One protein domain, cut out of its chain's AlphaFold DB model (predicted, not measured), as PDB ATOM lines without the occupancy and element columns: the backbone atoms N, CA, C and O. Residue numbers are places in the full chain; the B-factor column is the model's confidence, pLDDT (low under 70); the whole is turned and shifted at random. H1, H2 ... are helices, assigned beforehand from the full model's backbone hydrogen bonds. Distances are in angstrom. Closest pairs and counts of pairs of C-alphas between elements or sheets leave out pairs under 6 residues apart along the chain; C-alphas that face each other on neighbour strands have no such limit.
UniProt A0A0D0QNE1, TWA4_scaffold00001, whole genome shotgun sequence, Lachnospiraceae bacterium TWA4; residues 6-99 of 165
ATOM      1  N   GLU A   6     -12.189 -54.800  22.022       83.56
ATOM      2  CA  GLU A   6     -13.334 -54.027  21.524       83.56
ATOM      3  C   GLU A   6     -14.413 -53.801  22.600       83.56
ATOM      4  O   GLU A   6     -14.831 -52.670  22.847       83.56
ATOM      5  N   GLU A   7     -14.799 -54.854  23.327       86.19
ATOM      6  CA  GLU A   7     -15.736 -54.745  24.457       86.19
ATOM      7  C   GLU A   7     -15.111 -53.944  25.620       86.19
ATOM      8  O   GLU A   7     -15.803 -53.192  26.306       86.19
ATOM      9  N   GLY A   8     -13.793 -54.043  25.825       86.19
ATOM     10  CA  GLY A   8     -13.060 -53.241  26.806       86.19
ATOM     11  C   GLY A   8     -13.089 -51.741  26.504       86.19
ATOM     12  O   GLY A   8     -13.315 -50.944  27.416       86.19
ATOM     13  N   ILE A   9     -12.913 -51.367  25.236       87.19
ATOM     14  CA  ILE A   9     -12.988 -49.984  24.747       87.19
ATOM     15  C   ILE A   9     -14.410 -49.443  24.881       87.19
ATOM     16  O   ILE A   9     -14.603 -48.338  25.385       87.19
ATOM     17  N   GLN A  10     -15.415 -50.216  24.467       88.44
ATOM     18  CA  GLN A  10     -16.816 -49.813  24.578       88.44
ATOM     19  C   GLN A  10     -17.178 -49.511  26.039       88.44
ATOM     20  O   GLN A  10     -17.675 -48.434  26.362       88.44
ATOM     21  N   LYS A  11     -16.812 -50.421  26.947       90.00
ATOM     22  CA  LYS A  11     -17.059 -50.274  28.381       90.00
ATOM     23  C   LYS A  11     -16.278 -49.122  29.014       90.00
ATOM     24  O   LYS A  11     -16.753 -48.516  29.971       90.00
ATOM     25  N   TYR A  12     -15.089 -48.814  28.496       89.62
ATOM     26  CA  TYR A  12     -14.332 -47.634  28.913       89.62
ATOM     27  C   TYR A  12     -15.128 -46.354  28.648       89.62
ATOM     28  O   TYR A  12     -15.306 -45.553  29.563       89.62
ATOM     29  N   PHE A  13     -15.627 -46.183  27.419       87.06
ATOM     30  CA  PHE A  13     -16.390 -44.991  27.046       87.06
ATOM     31  C   PHE A  13     -17.731 -44.918  27.781       87.06
ATOM     32  O   PHE A  13     -18.073 -43.857  28.283       87.06
ATOM     33  N   GLU A  14     -18.429 -46.041  27.959       90.50
ATOM     34  CA  GLU A  14     -19.664 -46.086  28.756       90.50
ATOM     35  C   GLU A  14     -19.443 -45.612  30.200       90.50
ATOM     36  O   GLU A  14     -20.206 -44.804  30.725       90.50
ATOM     37  N   LEU A  15     -18.380 -46.088  30.855       90.19
ATOM     38  CA  LEU A  15     -18.053 -45.682  32.224       90.19
ATOM     39  C   LEU A  15     -17.584 -44.225  32.290       90.19
ATOM     40  O   LEU A  15     -17.905 -43.527  33.252       90.19
ATOM     41  N   TYR A  16     -16.867 -43.759  31.267       86.62
ATOM     42  CA  TYR A  16     -16.486 -42.358  31.135       86.62
ATOM     43  C   TYR A  16     -17.710 -41.440  31.016       86.62
ATOM     44  O   TYR A  16     -17.794 -40.451  31.747       86.62
ATOM     45  N   ASP A  17     -18.673 -41.793  30.161       86.25
ATOM     46  CA  ASP A  17     -19.911 -41.034  29.948       86.25
ATOM     47  C   ASP A  17     -20.791 -41.020  31.212       86.25
ATOM     48  O   ASP A  17     -21.451 -40.026  31.510       86.25
ATOM     49  N   LEU A  18     -20.731 -42.082  32.022       89.94
ATOM     50  CA  LEU A  18     -21.347 -42.149  33.357       89.94
ATOM     51  C   LEU A  18     -20.586 -41.346  34.433       89.94
ATOM     52  O   LEU A  18     -20.989 -41.335  35.596       89.94
ATOM     53  N   GLY A  19     -19.477 -40.691  34.079       86.50
ATOM     54  CA  GLY A  19     -18.666 -39.885  34.990       86.50
ATOM     55  C   GLY A  19     -17.773 -40.693  35.938       86.50
ATOM     56  O   GLY A  19     -17.176 -40.116  36.850       86.50
ATOM     57  N   VAL A  20     -17.643 -42.006  35.731       89.62
ATOM     58  CA  VAL A  20     -16.828 -42.895  36.570       89.62
ATOM     59  C   VAL A  20     -15.342 -42.673  36.283       89.62
ATOM     60  O   VAL A  20     -14.911 -42.607  35.133       89.62
ATOM     61  N   ASN A  21     -14.532 -42.585  37.341       88.94
ATOM     62  CA  ASN A  21     -13.083 -42.463  37.211       88.94
ATOM     63  C   ASN A  21     -12.415 -43.847  37.169       88.94
ATOM     64  O   ASN A  21     -12.418 -44.572  38.163       88.94
ATOM     65  N   LEU A  22     -11.814 -44.194  36.029       90.75
ATOM     66  CA  LEU A  22     -11.040 -45.418  35.837       90.75
ATOM     67  C   LEU A  22      -9.553 -45.153  36.082       90.75
ATOM     68  O   LEU A  22      -8.972 -44.231  35.503       90.75
ATOM     69  N   ILE A  23      -8.950 -45.996  36.922       91.31
ATOM     70  CA  ILE A  23      -7.529 -45.956  37.276       91.31
ATOM     71  C   ILE A  23      -6.890 -47.288  36.872       91.31
ATOM     72  O   ILE A  23      -7.216 -48.343  37.419       91.31
ATOM     73  N   PHE A  24      -5.970 -47.227  35.919       90.06
ATOM     74  CA  PHE A  24      -5.171 -48.333  35.416       90.06
ATOM     75  C   PHE A  24      -3.791 -48.298  36.075       90.06
ATOM     76  O   PHE A  24      -3.074 -47.303  36.007       90.06
ATOM     77  N   LEU A  25      -3.419 -49.396  36.742       89.75
ATOM     78  CA  LEU A  25      -2.188 -49.458  37.542       89.75
ATOM     79  C   LEU A  25      -0.922 -49.607  36.694       89.75
ATOM     80  O   LEU A  25       0.107 -49.031  37.028       89.75
ATOM     81  N   LYS A  26      -0.991 -50.408  35.629       88.19
ATOM     82  CA  LYS A  26       0.151 -50.657  34.738       88.19
ATOM     83  C   LYS A  26       0.241 -49.655  33.593       88.19
ATOM     84  O   LYS A  26       1.335 -49.231  33.247       88.19
ATOM     85  N   GLU A  27      -0.912 -49.230  33.082       89.19
ATOM     86  CA  GLU A  27      -1.036 -48.332  31.932       89.19
ATOM     87  C   GLU A  27      -1.689 -46.996  32.365       89.19
ATOM     88  O   GLU A  27      -2.819 -46.702  31.985       89.19
ATOM     89  N   PRO A  28      -1.047 -46.166  33.208       89.19
ATOM     90  CA  PRO A  28      -1.688 -44.983  33.795       89.19
ATOM     91  C   PRO A  28      -2.028 -43.878  32.778       89.19
ATOM     92  O   PRO A  28      -2.827 -42.990  33.073       89.19
ATOM     93  N   TYR A  29      -1.460 -43.915  31.570       85.62
ATOM     94  CA  TYR A  29      -1.769 -42.938  30.521       85.62
ATOM     95  C   TYR A  29      -3.194 -43.081  29.966       85.62
ATOM     96  O   TYR A  29      -3.730 -42.096  29.468       85.62
ATOM     97  N   ILE A  30      -3.841 -44.247  30.111       88.50
ATOM     98  CA  ILE A  30      -5.251 -44.444  29.718       88.50
ATOM     99  C   ILE A  30      -6.249 -44.103  30.832       88.50
ATOM    100  O   ILE A  30      -7.455 -44.289  30.660       88.50
ATOM    101  N   ASN A  31      -5.789 -43.589  31.975       90.94
ATOM    102  CA  ASN A  31      -6.680 -43.141  33.043       90.94
ATOM    103  C   ASN A  31      -7.699 -42.128  32.517       90.94
ATOM    104  O   ASN A  31      -7.370 -41.220  31.750       90.94
ATOM    105  N   THR A  32      -8.939 -42.224  32.997       88.06
ATOM    106  CA  THR A  32      -9.988 -41.273  32.594       88.06
ATOM    107  C   THR A  32      -9.651 -39.843  33.004       88.06
ATOM    108  O   THR A  32     -10.135 -38.915  32.373       88.06
ATOM    109  N   ALA A  33      -8.825 -39.639  34.038       86.00
ATOM    110  CA  ALA A  33      -8.335 -38.315  34.428       86.00
ATOM    111  C   ALA A  33      -7.484 -37.668  33.320       86.00
ATOM    112  O   ALA A  33      -7.764 -36.544  32.919       86.00
ATOM    113  N   THR A  34      -6.535 -38.413  32.747       82.44
ATOM    114  CA  THR A  34      -5.685 -37.969  31.629       82.44
ATOM    115  C   THR A  34      -6.515 -37.652  30.380       82.44
ATOM    116  O   THR A  34      -6.254 -36.690  29.652       82.44
ATOM    117  N   TYR A  35      -7.576 -38.431  30.146       78.62
ATOM    118  CA  TYR A  35      -8.517 -38.140  29.068       78.62
ATOM    119  C   TYR A  35      -9.360 -36.886  29.348       78.62
ATOM    120  O   TYR A  35      -9.527 -36.057  28.459       78.62
ATOM    121  N   LYS A  36      -9.835 -36.685  30.586       79.19
ATOM    122  CA  LYS A  36     -10.538 -35.452  30.980       79.19
ATOM    123  C   LYS A  36      -9.653 -34.223  30.812       79.19
ATOM    124  O   LYS A  36     -10.138 -33.214  30.322       79.19
ATOM    125  N   GLU A  37      -8.373 -34.303  31.163       74.44
ATOM    126  CA  GLU A  37      -7.424 -33.200  30.979       74.44
ATOM    127  C   GLU A  37      -7.241 -32.856  29.495       74.44
ATOM    128  O   GLU A  37      -7.416 -31.700  29.109       74.44
ATOM    129  N   SER A  38      -7.007 -33.852  28.636       67.81
ATOM    130  CA  SER A  38      -6.889 -33.624  27.185       67.81
ATOM    131  C   SER A  38      -8.205 -33.179  26.532       67.81
ATOM    132  O   SER A  38      -8.193 -32.353  25.623       67.81
ATOM    133  N   SER A  39      -9.355 -33.642  27.031       64.75
ATOM    134  CA  SER A  39     -10.673 -33.181  26.585       64.75
ATOM    135  C   SER A  39     -11.061 -31.814  27.165       64.75
ATOM    136  O   SER A  39     -11.877 -31.117  26.578       64.75
ATOM    137  N   SER A  40     -10.507 -31.389  28.299       59.09
ATOM    138  CA  SER A  40     -10.734 -30.045  28.856       59.09
ATOM    139  C   SER A  40      -9.953 -28.963  28.108       59.09
ATOM    140  O   SER A  40     -10.328 -27.795  28.143       59.09
ATOM    141  N   GLN A  41      -8.916 -29.370  27.368       54.97
ATOM    142  CA  GLN A  41      -8.254 -28.549  26.354       54.97
ATOM    143  C   GLN A  41      -9.056 -28.456  25.043       54.97
ATOM    144  O   GLN A  41      -8.593 -27.799  24.111       54.97
ATOM    145  N   MET A  42     -10.246 -29.077  24.945       54.84
ATOM    146  CA  MET A  42     -11.154 -28.838  23.822       54.84
ATOM    147  C   MET A  42     -11.482 -27.346  23.752       54.84
ATOM    148  O   MET A  42     -12.026 -26.753  24.685       54.84
ATOM    149  N   ILE A  43     -11.113 -26.742  22.628       59.56
ATOM    150  CA  ILE A  43     -11.303 -25.323  22.352       59.56
ATOM    151  C   ILE A  43     -12.815 -25.058  22.348       59.56
ATOM    152  O   ILE A  43     -13.565 -25.732  21.645       59.56
ATOM    153  N   GLN A  44     -13.284 -24.120  23.170       60.47
ATOM    154  CA  GLN A  44     -14.701 -23.755  23.201       60.47
ATOM    155  C   GLN A  44     -15.115 -23.114  21.870       60.47
ATOM    156  O   GLN A  44     -14.309 -22.420  21.248       60.47
ATOM    157  N   SER A  45     -16.367 -23.332  21.447       63.06
ATOM    158  CA  SER A  45     -16.909 -22.732  20.224       63.06
ATOM    159  C   SER A  45     -16.739 -21.218  20.266       63.06
ATOM    160  O   SER A  45     -17.168 -20.562  21.217       63.06
ATOM    161  N   THR A  46     -16.111 -20.671  19.235       66.38
ATOM    162  CA  THR A  46     -15.783 -19.241  19.164       66.38
ATOM    163  C   THR A  46     -16.899 -18.428  18.507       66.38
ATOM    164  O   THR A  46     -16.807 -17.203  18.451       66.38
ATOM    165  N   GLY A  47     -17.961 -19.094  18.025       64.25
ATOM    166  CA  GLY A  47     -19.081 -18.472  17.316       64.25
ATOM    167  C   GLY A  47     -18.754 -18.104  15.866       64.25
ATOM    168  O   GLY A  47     -19.568 -17.479  15.191       64.25
ATOM    169  N   ASN A  48     -17.564 -18.476  15.384       77.94
ATOM    170  CA  ASN A  48     -17.148 -18.355  13.994       77.94
ATOM    171  C   ASN A  48     -17.330 -19.716  13.312       77.94
ATOM    172  O   ASN A  48     -16.669 -20.681  13.695       77.94
ATOM    173  N   GLU A  49     -18.182 -19.773  12.282       75.00
ATOM    174  CA  GLU A  49     -18.540 -21.014  11.575       75.00
ATOM    175  C   GLU A  49     -17.319 -21.832  11.134       75.00
ATOM    176  O   GLU A  49     -17.308 -23.052  11.272       75.00
ATOM    177  N   ILE A  50     -16.260 -21.178  10.649       75.06
ATOM    178  CA  ILE A  50     -15.049 -21.866  10.183       75.06
ATOM    179  C   ILE A  50     -14.275 -22.448  11.370       75.06
ATOM    180  O   ILE A  50     -13.850 -23.601  11.329       75.06
ATOM    181  N   ALA A  51     -14.094 -21.665  12.433       72.44
ATOM    182  CA  ALA A  51     -13.366 -22.108  13.618       72.44
ATOM    183  C   ALA A  51     -14.084 -23.272  14.318       72.44
ATOM    184  O   ALA A  51     -13.435 -24.235  14.717       72.44
ATOM    185  N   ASP A  52     -15.414 -23.233  14.390       74.31
ATOM    186  CA  ASP A  52     -16.211 -24.270  15.043       74.31
ATOM    187  C   ASP A  52     -16.163 -25.610  14.278       74.31
ATOM    188  O   ASP A  52     -16.110 -26.671  14.906       74.31
ATOM    189  N   ILE A  53     -16.052 -25.588  12.941       79.81
ATOM    190  CA  ILE A  53     -15.796 -26.794  12.126       79.81
ATOM    191  C   ILE A  53     -14.429 -27.411  12.467       79.81
ATOM    192  O   ILE A  53     -14.323 -28.625  12.661       79.81
ATOM    193  N   TYR A  54     -13.374 -26.597  12.581       76.62
ATOM    194  CA  TYR A  54     -12.046 -27.093  12.963       76.62
ATOM    195  C   TYR A  54     -12.016 -27.644  14.394       76.62
ATOM    196  O   TYR A  54     -11.341 -28.644  14.652       76.62
ATOM    197  N   ILE A  55     -12.766 -27.031  15.313       76.88
ATOM    198  CA  ILE A  55     -12.922 -27.496  16.697       76.88
ATOM    199  C   ILE A  55     -13.606 -28.868  16.737       76.88
ATOM    200  O   ILE A  55     -13.138 -29.783  17.412       76.88
ATOM    201  N   GLN A  56     -14.684 -29.062  15.974       79.06
ATOM    202  CA  GLN A  56     -15.345 -30.366  15.886       79.06
ATOM    203  C   GLN A  56     -14.410 -31.444  15.325       79.06
ATOM    204  O   GLN A  56     -14.292 -32.520  15.912       79.06
ATOM    205  N   ALA A  57     -13.683 -31.137  14.248       81.19
ATOM    206  CA  ALA A  57     -12.728 -32.069  13.651       81.19
ATOM    207  C   ALA A  57     -11.595 -32.448  14.622       81.19
ATOM    208  O   ALA A  57     -11.231 -33.618  14.738       81.19
ATOM    209  N   THR A  58     -11.050 -31.480  15.366       79.00
ATOM    210  CA  THR A  58     -10.013 -31.752  16.377       79.00
ATOM    211  C   THR A  58     -10.544 -32.614  17.520       79.00
ATOM    212  O   THR A  58      -9.865 -33.552  17.939       79.00
ATOM    213  N   ASN A  59     -11.781 -32.383  17.959       77.38
ATOM    214  CA  ASN A  59     -12.429 -33.193  18.989       77.38
ATOM    215  C   ASN A  59     -12.609 -34.657  18.559       77.38
ATOM    216  O   ASN A  59     -12.375 -35.575  19.355       77.38
ATOM    217  N   GLU A  60     -12.980 -34.897  17.300       82.50
ATOM    218  CA  GLU A  60     -13.055 -36.254  16.751       82.50
ATOM    219  C   GLU A  60     -11.681 -36.928  16.684       82.50
ATOM    220  O   GLU A  60     -11.541 -38.087  17.086       82.50
ATOM    221  N   VAL A  61     -10.648 -36.202  16.246       84.44
ATOM    222  CA  VAL A  61      -9.273 -36.720  16.188       84.44
ATOM    223  C   VAL A  61      -8.776 -37.125  17.575       84.44
ATOM    224  O   VAL A  61      -8.214 -38.212  17.723       84.44
ATOM    225  N   ILE A  62      -9.029 -36.309  18.604       79.75
ATOM    226  CA  ILE A  62      -8.672 -36.628  19.997       79.75
ATOM    227  C   ILE A  62      -9.356 -37.927  20.439       79.75
ATOM    228  O   ILE A  62      -8.703 -38.817  20.988       79.75
ATOM    229  N   ARG A  63     -10.654 -38.089  20.150       81.38
ATOM    230  CA  ARG A  63     -11.400 -39.314  20.484       81.38
ATOM    231  C   ARG A  63     -10.820 -40.547  19.782       81.38
ATOM    232  O   ARG A  63     -10.696 -41.603  20.404       81.38
ATOM    233  N   ILE A  64     -10.445 -40.430  18.507       86.62
ATOM    234  CA  ILE A  64      -9.810 -41.519  17.745       86.62
ATOM    235  C   ILE A  64      -8.444 -41.876  18.337       86.62
ATOM    236  O   ILE A  64      -8.117 -43.057  18.463       86.62
ATOM    237  N   LEU A  65      -7.649 -40.874  18.713       85.44
ATOM    238  CA  LEU A  65      -6.327 -41.072  19.301       85.44
ATOM    239  C   LEU A  65      -6.418 -41.805  20.644       85.44
ATOM    240  O   LEU A  65      -5.695 -42.773  20.864       85.44
ATOM    241  N   VAL A  66      -7.361 -41.409  21.496       83.12
ATOM    242  CA  VAL A  66      -7.604 -42.049  22.797       83.12
ATOM    243  C   VAL A  66      -8.085 -43.484  22.623       83.12
ATOM    244  O   VAL A  66      -7.588 -44.380  23.300       83.12
ATOM    245  N   ARG A  67      -8.977 -43.743  21.657       87.44
ATOM    246  CA  ARG A  67      -9.389 -45.112  21.316       87.44
ATOM    247  C   ARG A  67      -8.183 -45.994  20.977       87.44
ATOM    248  O   ARG A  67      -8.075 -47.086  21.522       87.44
ATOM    249  N   LYS A  68      -7.269 -45.505  20.132       89.56
ATOM    250  CA  LYS A  68      -6.045 -46.235  19.758       89.56
ATOM    251  C   LYS A  68      -5.112 -46.465  20.945       89.56
ATOM    252  O   LYS A  68      -4.541 -47.540  21.063       89.56
ATOM    253  N   GLN A  69      -4.962 -45.481  21.833       87.50
ATOM    254  CA  GLN A  69      -4.151 -45.642  23.045       87.50
ATOM    255  C   GLN A  69      -4.717 -46.723  23.970       87.50
ATOM    256  O   GLN A  69      -3.968 -47.543  24.493       87.50
ATOM    257  N   ILE A  70      -6.039 -46.746  24.149       87.44
ATOM    258  CA  ILE A  70      -6.719 -47.779  24.935       87.44
ATOM    259  C   ILE A  70      -6.520 -49.151  24.288       87.44
ATOM    260  O   ILE A  70      -6.163 -50.101  24.975       87.44
ATOM    261  N   GLU A  71      -6.695 -49.252  22.971       89.81
ATOM    262  CA  GLU A  71      -6.469 -50.485  22.212       89.81
ATOM    263  C   GLU A  71      -5.047 -51.035  22.408       89.81
ATOM    264  O   GLU A  71      -4.884 -52.195  22.783       89.81
ATOM    265  N   GLN A  72      -4.027 -50.181  22.269       90.06
ATOM    266  CA  GLN A  72      -2.626 -50.544  22.499       90.06
ATOM    267  C   GLN A  72      -2.367 -51.013  23.935       90.06
ATOM    268  O   GLN A  72      -1.664 -51.998  24.143       90.06
ATOM    269  N   ALA A  73      -2.960 -50.349  24.928       88.88
ATOM    270  CA  ALA A  73      -2.840 -50.745  26.330       88.88
ATOM    271  C   ALA A  73      -3.443 -52.141  26.590       88.88
ATOM    272  O   ALA A  73      -2.891 -52.940  27.356       88.88
ATOM    273  N   PHE A  74      -4.568 -52.462  25.939       86.56
ATOM    274  CA  PHE A  74      -5.178 -53.791  26.011       86.56
ATOM    275  C   PHE A  74      -4.329 -54.856  25.308       86.56
ATOM    276  O   PHE A  74      -4.137 -55.933  25.873       86.56
ATOM    277  N   GLU A  75      -3.791 -54.560  24.124       88.06
ATOM    278  CA  GLU A  75      -2.888 -55.463  23.399       88.06
ATOM    279  C   GLU A  75      -1.618 -55.747  24.210       88.06
ATOM    280  O   GLU A  75      -1.237 -56.905  24.392       88.06
ATOM    281  N   GLN A  76      -1.012 -54.707  24.784       89.06
ATOM    282  CA  GLN A  76       0.155 -54.831  25.652       89.06
ATOM    283  C   GLN A  76      -0.151 -55.695  26.883       89.06
ATOM    284  O   GLN A  76       0.625 -56.588  27.222       89.06
ATOM    285  N   SER A  77      -1.311 -55.493  27.514       87.12
ATOM    286  CA  SER A  77      -1.747 -56.311  28.652       87.12
ATOM    287  C   SER A  77      -1.904 -57.790  28.281       87.12
ATOM    288  O   SER A  77      -1.534 -58.662  29.066       87.12
ATOM    289  N   GLN A  78      -2.445 -58.086  27.096       87.00
ATOM    290  CA  GLN A  78      -2.587 -59.458  26.605       87.00
ATOM    291  C   GLN A  78      -1.220 -60.087  26.315       87.00
ATOM    292  O   GLN A  78      -0.946 -61.202  26.757       87.00
ATOM    293  N   LYS A  79      -0.332 -59.335  25.662       90.44
ATOM    294  CA  LYS A  79       1.029 -59.771  25.359       90.44
ATOM    295  C   LYS A  79       1.812 -60.144  26.616       90.44
ATOM    296  O   LYS A  79       2.456 -61.185  26.638       90.44
ATOM    297  N   GLU A  80       1.713 -59.362  27.691       89.62
ATOM    298  CA  GLU A  80       2.365 -59.707  28.963       89.62
ATOM    299  C   GLU A  80       1.897 -61.059  29.523       89.62
ATOM    300  O   GLU A  80       2.694 -61.824  30.072       89.62
ATOM    301  N   VAL A  81       0.600 -61.359  29.411       88.88
ATOM    302  CA  VAL A  81       0.031 -62.638  29.861       88.88
ATOM    303  C   VAL A  81       0.556 -63.785  29.002       88.88
ATOM    304  O   VAL A  81       0.969 -64.819  29.537       88.88
ATOM    305  N   ASP A  82       0.597 -63.589  27.687       90.75
ATOM    306  CA  ASP A  82       1.120 -64.575  26.748       90.75
ATOM    307  C   ASP A  82       2.616 -64.837  26.981       90.75
ATOM    308  O   ASP A  82       3.020 -65.997  27.106       90.75
ATOM    309  N   ASP A  83       3.414 -63.793  27.208       94.19
ATOM    310  CA  ASP A  83       4.837 -63.897  27.551       94.19
ATOM    311  C   ASP A  83       5.050 -64.698  28.855       94.19
ATOM    312  O   ASP A  83       5.947 -65.545  28.958       94.19
ATOM    313  N   ILE A  84       4.201 -64.492  29.873       92.44
ATOM    314  CA  ILE A  84       4.229 -65.284  31.115       92.44
ATOM    315  C   ILE A  84       3.933 -66.760  30.825       92.44
ATOM    316  O   ILE A  84       4.585 -67.653  31.388       92.44
ATOM    317  N   HIS A  85       2.959 -67.044  29.960       93.19
ATOM    318  CA  HIS A  85       2.619 -68.409  29.569       93.19
ATOM    319  C   HIS A  85       3.749 -69.087  28.797       93.19
ATOM    320  O   HIS A  85       4.052 -70.253  29.072       93.19
ATOM    321  N   GLU A  86       4.402 -68.377  27.882       93.38
ATOM    322  CA  GLU A  86       5.557 -68.885  27.147       93.38
ATOM    323  C   GLU A  86       6.722 -69.203  28.079       93.38
ATOM    324  O   GLU A  86       7.188 -70.346  28.099       93.38
ATOM    325  N   ARG A  87       7.094 -68.267  28.959       94.12
ATOM    326  CA  ARG A  87       8.131 -68.491  29.979       94.12
ATOM    327  C   ARG A  87       7.815 -69.683  30.878       94.12
ATOM    328  O   ARG A  87       8.692 -70.492  31.187       94.12
ATOM    329  N   THR A  88       6.559 -69.824  31.296       91.19
ATOM    330  CA  THR A  88       6.116 -70.959  32.119       91.19
ATOM    331  C   THR A  88       6.248 -72.272  31.350       91.19
ATOM    332  O   THR A  88       6.734 -73.273  31.885       91.19
ATOM    333  N   ARG A  89       5.854 -72.278  30.073       91.00
ATOM    334  CA  ARG A  89       5.944 -73.445  29.194       91.00
ATOM    335  C   ARG A  89       7.397 -73.860  28.976       91.00
ATOM    336  O   ARG A  89       7.700 -75.049  29.064       91.00
ATOM    337  N   GLU A  90       8.292 -72.910  28.736       92.38
ATOM    338  CA  GLU A  90       9.730 -73.151  28.602       92.38
ATOM    339  C   GLU A  90      10.348 -73.694  29.887       92.38
ATOM    340  O   GLU A  90      10.998 -74.740  29.851       92.38
ATOM    341  N   GLY A  91      10.051 -73.075  31.033       90.81
ATOM    342  CA  GLY A  91      10.508 -73.558  32.336       90.81
ATOM    343  C   GLY A  91      10.039 -74.987  32.628       90.81
ATOM    344  O   GLY A  91      10.811 -75.818  33.108       90.81
ATOM    345  N   ILE A  92       8.795 -75.323  32.265       87.25
ATOM    346  CA  ILE A  92       8.264 -76.689  32.364       87.25
ATOM    347  C   ILE A  92       9.012 -77.650  31.432       87.25
ATOM    348  O   ILE A  92       9.334 -78.764  31.852       87.25
ATOM    349  N   ARG A  93       9.295 -77.262  30.180       88.31
ATOM    350  CA  ARG A  93      10.055 -78.105  29.238       88.31
ATOM    351  C   ARG A  93      11.465 -78.376  29.754       88.31
ATOM    352  O   ARG A  93      11.908 -79.523  29.726       88.31
ATOM    353  N   GLU A  94      12.152 -77.358  30.263       89.75
ATOM    354  CA  GLU A  94      13.501 -77.522  30.800       89.75
ATOM    355  C   GLU A  94      13.501 -78.382  32.073       89.75
ATOM    356  O   GLU A  94      14.323 -79.290  32.208       89.75
ATOM    357  N   ALA A  95      12.540 -78.165  32.975       86.38
ATOM    358  CA  ALA A  95      12.366 -78.987  34.167       86.38
ATOM    359  C   ALA A  95      12.088 -80.458  33.812       86.38
ATOM    360  O   ALA A  95      12.702 -81.347  34.402       86.38
ATOM    361  N   LYS A  96      11.240 -80.722  32.807       83.81
ATOM    362  CA  LYS A  96      11.010 -82.075  32.274       83.81
ATOM    363  C   LYS A  96      12.289 -82.690  31.704       83.81
ATOM    364  O   LYS A  96      12.567 -83.849  31.994       83.81
ATOM    365  N   ARG A  97      13.096 -81.923  30.957       83.81
ATOM    366  CA  ARG A  97      14.403 -82.381  30.442       83.81
ATOM    367  C   ARG A  97      15.366 -82.752  31.573       83.81
ATOM    368  O   ARG A  97      16.105 -83.719  31.447       83.81
ATOM    369  N   LYS A  98      15.325 -82.024  32.693       87.25
ATOM    370  CA  LYS A  98      16.079 -82.328  33.923       87.25
ATOM    371  C   LYS A  98      15.460 -83.464  34.759       87.25
ATOM    372  O   LYS A  98      15.908 -83.707  35.873       87.25
ATOM    373  N   GLY A  99      14.425 -84.144  34.257       79.75
ATOM    374  CA  GLY A  99      13.779 -85.277  34.925       79.75
ATOM    375  C   GLY A  99      12.767 -84.896  36.009       79.75
ATOM    376  O   GLY A  99      12.277 -85.770  36.722       79.75
TER     377      GLY A  99
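What this domain is: This is residues 6 to 99 of the 165 residues of an uncharacterized protein of Lachnospiraceae bacterium TWA4 (UniProt A0A0D0QNE1). One very long straight helix, H3, makes the whole length of a rod, and two short helices, H1 and H2, pack on parts of its first half and middle, joined by a loop. The last part of H3 sticks out as a bare arm: residues 78 to 99, of which 78 to 97 belong to H3, stand free. H2 folds back into H3 as a helical hairpin, while H1 reaches H3 with its first residues and slants away from it. The printed part has 94 residues, with three named helices in the order H1, H2, H3 and no named strand; the class is all helix. The whole is extended, with a radius of gyration of the C-alphas of 20.3 A and spans of 76 by 24 by 19 A.

Where its parts are: The longest helix, H3, holds residues 49 to 97 and measures 72.2 A from first to last C-alpha. It begins with C-alpha 49 at (-18.540, -21.014, 11.575) and ends with C-alpha 97 at (14.403, -82.381, 30.442). H2 holds residues 32 to 40 and is 11.9 A long. H1 holds residues 6 to 17 and is 16.8 A long, with C-alpha 6 at (-13.334, -54.027, 21.524).

How they stand to each other: H3 touches both other helices. H2 and H3 form a helical hairpin, running opposite ways at a shallow tilt of 21 degrees. Their closest C-alphas are those of Tyr 35 and Val 66, 7.4 A apart, and H3 touches H2 with residues 59 to 66 alone. H1 touches H3 with residues 6 to 9 alone, and H3 touches H1 with residues 67 to 74 alone. The closest C-alphas of H1 and H3 are those of Ile 9 and Ile 70, 6.6 A apart. These two helices run opposite ways at a steep tilt of 48 degrees. H1 and H2 are close but not clearly touching, with the C-alphas of Tyr 16 and Thr 32 closest at 6.7 A. They run the same way at a steep tilt of 63 degrees. In H1, H2 and H3 every backbone O i to N i+4 pair is within hydrogen-bond range.

The domain as a whole: The two C-alphas farthest apart are those of Asn 48 and Gly 99, at 76.6 A. Without the stretch that stands free, the body has 72 residues and spans 43 by 21 by 18 A. The printed part has no cut. The link from H1 to H2, residues 18 to 31, is long, and the link from H2 to H3, with 8 residues, is short. The mean pLDDT of the printed part is 83.5; residues 38 to 47 are under 70.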